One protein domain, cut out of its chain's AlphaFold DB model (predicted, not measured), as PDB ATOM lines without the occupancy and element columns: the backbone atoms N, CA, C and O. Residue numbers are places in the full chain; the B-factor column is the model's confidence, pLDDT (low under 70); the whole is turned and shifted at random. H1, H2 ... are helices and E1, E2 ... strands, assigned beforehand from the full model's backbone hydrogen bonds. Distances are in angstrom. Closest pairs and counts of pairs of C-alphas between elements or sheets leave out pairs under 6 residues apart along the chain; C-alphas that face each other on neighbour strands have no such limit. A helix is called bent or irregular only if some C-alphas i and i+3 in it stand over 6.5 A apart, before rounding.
ATOM      1  N   LYS A  39      -4.277  83.465  35.664       96.69
ATOM      2  CA  LYS A  39      -3.493  84.705  35.610       96.69
ATOM      3  C   LYS A  39      -2.535  84.677  34.406       96.69
ATOM      4  O   LYS A  39      -1.959  83.627  34.092       96.69
ATOM      5  N   PRO A  40      -2.272  85.824  33.753       94.81
ATOM      6  CA  PRO A  40      -1.418  85.873  32.564       94.81
ATOM      7  C   PRO A  40       0.011  85.368  32.824       94.81
ATOM      8  O   PRO A  40       0.634  84.783  31.936       94.81
ATOM      9  N   SER A  41       0.531  85.549  34.040       95.50
ATOM     10  CA  SER A  41       1.831  85.021  34.470       95.50
ATOM     11  C   SER A  41       1.860  83.490  34.509       95.50
ATOM     12  O   SER A  41       2.813  82.874  34.031       95.50
ATOM     13  N   GLU A  42       0.802  82.859  35.012       94.38
ATOM     14  CA  GLU A  42       0.695  81.403  35.096       94.38
ATOM     15  C   GLU A  42       0.561  80.770  33.718       94.38
ATOM     16  O   GLU A  42       1.281  79.821  33.403       94.38
ATOM     17  N   LYS A  43      -0.243  81.385  32.846       93.19
ATOM     18  CA  LYS A  43      -0.363  80.975  31.444       93.19
ATOM     19  C   LYS A  43       0.990  81.019  30.720       93.19
ATOM     20  O   LYS A  43       1.337  80.099  29.975       93.19
ATOM     21  N   LYS A  44       1.801  82.061  30.962       95.19
ATOM     22  CA  LYS A  44       3.181  82.161  30.438       95.19
ATOM     23  C   LYS A  44       4.086  81.060  31.010       95.19
ATOM     24  O   LYS A  44       4.806  80.412  30.246       95.19
ATOM     25  N   ARG A  45       4.027  80.808  32.323       95.88
ATOM     26  CA  ARG A  45       4.812  79.766  33.011       95.88
ATOM     27  C   ARG A  45       4.520  78.373  32.448       95.88
ATOM     28  O   ARG A  45       5.446  77.637  32.111       95.88
ATOM     29  N   GLU A  46       3.249  78.023  32.283       93.19
ATOM     30  CA  GLU A  46       2.839  76.729  31.730       93.19
ATOM     31  C   GLU A  46       3.230  76.563  30.262       93.19
ATOM     32  O   GLU A  46       3.722  75.500  29.870       93.19
ATOM     33  N   LYS A  47       3.094  77.623  29.452       93.00
ATOM     34  CA  LYS A  47       3.555  77.622  28.056       93.00
ATOM     35  C   LYS A  47       5.056  77.336  27.970       93.00
ATOM     36  O   LYS A  47       5.473  76.501  27.162       93.00
ATOM     37  N   ASN A  48       5.859  77.968  28.827       96.56
ATOM     38  CA  ASN A  48       7.302  77.744  28.885       96.56
ATOM     39  C   ASN A  48       7.640  76.324  29.350       96.56
ATOM     40  O   ASN A  48       8.421  75.644  28.688       96.56
ATOM     41  N   LYS A  49       6.989  75.824  30.408       96.31
ATOM     42  CA  LYS A  49       7.164  74.442  30.892       96.31
ATOM     43  C   LYS A  49       6.847  73.415  29.798       96.31
ATOM     44  O   LYS A  49       7.616  72.480  29.581       96.31
ATOM     45  N   ALA A  50       5.755  73.613  29.060       94.25
ATOM     46  CA  ALA A  50       5.385  72.752  27.941       94.25
ATOM     47  C   ALA A  50       6.406  72.813  26.789       94.25
ATOM     48  O   ALA A  50       6.731  71.774  26.212       94.25
ATOM     49  N   LYS A  51       6.937  74.003  26.468       95.94
ATOM     50  CA  LYS A  51       8.000  74.178  25.463       95.94
ATOM     51  C   LYS A  51       9.276  73.443  25.875       95.94
ATOM     52  O   LYS A  51       9.788  72.655  25.087       95.94
ATOM     53  N   MET A  52       9.739  73.639  27.109       96.75
ATOM     54  CA  MET A  52      10.949  72.986  27.619       96.75
ATOM     55  C   MET A  52      10.809  71.466  27.634       96.75
ATOM     56  O   MET A  52      11.703  70.770  27.167       96.75
ATOM     57  N   LYS A  53       9.650  70.939  28.052       96.44
ATOM     58  CA  LYS A  53       9.379  69.496  27.998       96.44
ATOM     59  C   LYS A  53       9.476  68.940  26.573       96.44
ATOM     60  O   LYS A  53      10.040  67.868  26.382       96.44
ATOM     61  N   LYS A  54       8.948  69.652  25.569       95.31
ATOM     62  CA  LYS A  54       9.051  69.238  24.158       95.31
ATOM     63  C   LYS A  54      10.499  69.226  23.670       95.31
ATOM     64  O   LYS A  54      10.897  68.255  23.039       95.31
ATOM     65  N   ILE A  55      11.265  70.273  23.981       96.50
ATOM     66  CA  ILE A  55      12.689  70.370  23.624       96.50
ATOM     67  C   ILE A  55      13.470  69.229  24.277       96.50
ATOM     68  O   ILE A  55      14.197  68.519  23.594       96.50
ATOM     69  N   PHE A  56      13.252  68.993  25.571       95.50
ATOM     70  CA  PHE A  56      13.902  67.915  26.314       95.50
ATOM     71  C   PHE A  56      13.611  66.532  25.716       95.50
ATOM     72  O   PHE A  56      14.528  65.746  25.505       95.50
ATOM     73  N   LEU A  57      12.347  66.239  25.391       95.69
ATOM     74  CA  LEU A  57      11.965  64.967  24.767       95.69
ATOM     75  C   LEU A  57      12.566  64.799  23.365       95.69
ATOM     76  O   LEU A  57      13.002  63.703  23.020       95.69
ATOM     77  N   ALA A  58      12.598  65.866  22.562       94.12
ATOM     78  CA  ALA A  58      13.220  65.841  21.240       94.12
ATOM     79  C   ALA A  58      14.732  65.604  21.338       94.12
ATOM     80  O   ALA A  58      15.266  64.773  20.610       94.12
ATOM     81  N   GLN A  59      15.394  66.275  22.285       91.69
ATOM     82  CA  GLN A  59      16.812  66.086  22.555       91.69
ATOM     83  C   GLN A  59      17.107  64.655  22.998       91.69
ATOM     84  O   GLN A  59      18.010  64.039  22.450       91.69
ATOM     85  N   LYS A  60      16.317  64.103  23.929       91.69
ATOM     86  CA  LYS A  60      16.463  62.715  24.382       91.69
ATOM     87  C   LYS A  60      16.350  61.732  23.215       91.69
ATOM     88  O   LYS A  60      17.189  60.854  23.080       91.69
ATOM     89  N   LYS A  61      15.358  61.918  22.339       92.56
ATOM     90  CA  LYS A  61      15.180  61.076  21.148       92.56
ATOM     91  C   LYS A  61      16.354  61.194  20.169       92.56
ATOM     92  O   LYS A  61      16.750  60.207  19.563       92.56
ATOM     93  N   TRP A  62      16.898  62.398  19.992       90.19
ATOM     94  CA  TRP A  62      18.076  62.625  19.154       90.19
ATOM     95  C   TRP A  62      19.328  61.986  19.760       90.19
ATOM     96  O   TRP A  62      20.097  61.356  19.042       90.19
ATOM     97  N   ASP A  63      19.505  62.094  21.076       89.94
ATOM     98  CA  ASP A  63      20.598  61.451  21.801       89.94
ATOM     99  C   ASP A  63      20.509  59.917  21.656       89.94
ATOM    100  O   ASP A  63      21.498  59.287  21.294       89.94
ATOM    101  N   GLU A  64      19.317  59.331  21.826       88.06
ATOM    102  CA  GLU A  64      19.058  57.896  21.616       88.06
ATOM    103  C   GLU A  64      19.420  57.440  20.193       88.06
ATOM    104  O   GLU A  64      20.141  56.458  20.030       88.06
ATOM    105  N   LEU A  65      18.974  58.171  19.162       89.94
ATOM    106  CA  LEU A  65      19.267  57.858  17.754       89.94
ATOM    107  C   LEU A  65      20.764  57.908  17.427       89.94
ATOM    108  O   LEU A  65      21.241  57.129  16.609       89.94
ATOM    109  N   ASN A  66      21.500  58.823  18.056       87.88
ATOM    110  CA  ASN A  66      22.936  58.995  17.835       87.88
ATOM    111  C   ASN A  66      23.802  58.146  18.780       87.88
ATOM    112  O   ASN A  66      25.027  58.291  18.768       87.88
ATOM    113  N   GLY A  67      23.190  57.293  19.613       86.31
ATOM    114  CA  GLY A  67      23.900  56.470  20.593       86.31
ATOM    115  C   GLY A  67      24.601  57.289  21.680       86.31
ATOM    116  O   GLY A  67      25.606  56.854  22.235       86.31
ATOM    117  N   ILE A  68      24.123  58.497  21.973       87.69
ATOM    118  CA  ILE A  68      24.706  59.388  22.977       87.69
ATOM    119  C   ILE A  68      24.179  58.992  24.356       87.69
ATOM    120  O   ILE A  68      22.972  58.972  24.597       87.69
ATOM    121  N   VAL A  69      25.092  58.723  25.286       84.44
ATOM    122  CA  VAL A  69      24.785  58.385  26.679       84.44
ATOM    123  C   VAL A  69      25.350  59.465  27.593       84.44
ATOM    124  O   VAL A  69      26.400  60.055  27.332       84.44
ATOM    125  N   ILE A  70      24.637  59.750  28.678       85.50
ATOM    126  CA  ILE A  70      25.103  60.679  29.704       85.50
ATOM    127  C   ILE A  70      25.969  59.896  30.694       85.50
ATOM    128  O   ILE A  70      25.464  59.035  31.410       85.50
ATOM    129  N   VAL A  71      27.263  60.213  30.759       83.81
ATOM    130  CA  VAL A  71      28.215  59.636  31.721       83.81
ATOM    131  C   VAL A  71      28.774  60.766  32.575       83.81
ATOM    132  O   VAL A  71      29.309  61.738  32.045       83.81
ATOM    133  N   LYS A  72      28.626  60.673  33.905       80.94
ATOM    134  CA  LYS A  72      29.062  61.715  34.862       80.94
ATOM    135  C   LYS A  72      28.624  63.138  34.450       80.94
ATOM    136  O   LYS A  72      29.401  64.084  34.514       80.94
ATOM    137  N   GLY A  73      27.390  63.278  33.956       82.25
ATOM    138  CA  GLY A  73      26.817  64.564  33.536       82.25
ATOM    139  C   GLY A  73      27.289  65.096  32.176       82.25
ATOM    140  O   GLY A  73      26.793  66.131  31.736       82.25
ATOM    141  N   LYS A  74      28.194  64.401  31.475       83.50
ATOM    142  CA  LYS A  74      28.653  64.773  30.129       83.50
ATOM    143  C   LYS A  74      28.018  63.867  29.075       83.50
ATOM    144  O   LYS A  74      27.860  62.668  29.295       83.50
ATOM    145  N   LYS A  75      27.652  64.445  27.928       83.94
ATOM    146  CA  LYS A  75      27.178  63.691  26.759       83.94
ATOM    147  C   LYS A  75      28.369  63.049  26.061       83.94
ATOM    148  O   LYS A  75      29.261  63.763  25.612       83.94
ATOM    149  N   VAL A  76      28.371  61.727  25.965       84.06
ATOM    150  CA  VAL A  76      29.427  60.954  25.305       84.06
ATOM    151  C   VAL A  76      28.773  60.049  24.269       84.06
ATOM    152  O   VAL A  76      27.752  59.424  24.552       84.06
ATOM    153  N   LYS A  77      29.327  59.988  23.057       82.12
ATOM    154  CA  LYS A  77      28.866  59.031  22.047       82.12
ATOM    155  C   LYS A  77      29.340  57.640  22.461       82.12
ATOM    156  O   LYS A  77      30.527  57.461  22.722       82.12
ATOM    157  N   LYS A  78      28.420  56.683  22.567       72.19
ATOM    158  CA  LYS A  78      28.768  55.280  22.778       72.19
ATOM    159  C   LYS A  78      29.474  54.815  21.501       72.19
ATOM    160  O   LYS A  78      28.870  54.882  20.430       72.19
ATOM    161  N   LEU A  79      30.770  54.521  21.621       66.31
ATOM    162  CA  LEU A  79      31.566  53.884  20.570       66.31
ATOM    163  C   LEU A  79      30.926  52.551  20.174       66.31
ATOM    164  O   LEU A  79      30.411  51.867  21.092       66.31
TER     165      LEU A  79
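AT A GLANCE: This is residues 39 to 79 of the 79 residues of the protein "30S ribosomal protein S21" of Porticoccaceae bacterium (UniProt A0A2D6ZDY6). A single long helix, H1, has a small hairpin of two antiparallel strands, E1 and E2, at one end; E1 turns off steeply from the helix's end, making an L with one long arm, and E2 folds back beside E1. The long arm is the helix, whose residues 40 to 59 stand free together with residue 39, while the hairpin is the short arm. The printed part has 41 residues, with one named helix and two named strands in the order H1, E1, E2; the sheet's order is E1 - E2, antiparallel, and the class is mixed, helices and strands. The whole is extended, with a radius of gyration of the C-alphas of 14.6 A, and its outline is a rod that spans 49 by 20 by 5 A.

IN THESE COORDINATES: Begin at the sheet and find C-alpha 68 at (24.706, 59.388, 22.977), where E1 begins; it holds residues 68 to 71 and is 9.4 A from first to last C-alpha. E2 holds residues 74 to 77, is 9.9 A long in the same measure, and ends at C-alpha 77 at (28.866, 59.031, 22.047). Then look back to C-alpha 40 at (-1.418, 85.873, 32.564), from which H1 runs through residues 40 to 65, 37.8 A from first to last C-alpha. H1 is not bent.

HOW THE PARTS SIT: Look first at E1 and E2, a hairpin of antiparallel neighbours with an angle of 140 degrees between their N-to-C directions. Their C-alphas 68 and 77 face each other at 4.3 A, and C-alphas 71 and 74 face each other at 5.4 A. Across the pair, N 69 and O 76 are within hydrogen-bond range at 2.8 A, and N 74 and O 71 at 2.9 A. From the sheet, turn to H1: its closest C-alpha to E1 is that of Asp 63, 7.1 A from the C-alpha of Val 69, and the two centres are 20.1 A apart. H1 and E2 are apart. Within H1, every O i to N i+4 pair is within hydrogen-bond range.

THE WHOLE: The two C-alphas farthest apart in the domain are those of Lys 39 and Leu 79, the first and last printed residues, at 49.0 A. The printed part has no cut, and Leu 79 is the chain's last residue. Both links, H1 to E1 and E1 to E2, are tight, with 2 residues each. Read the B-factor column for the model's confidence: the mean pLDDT of the printed part is 90.0, and residue 79 is the one printed residue under 70.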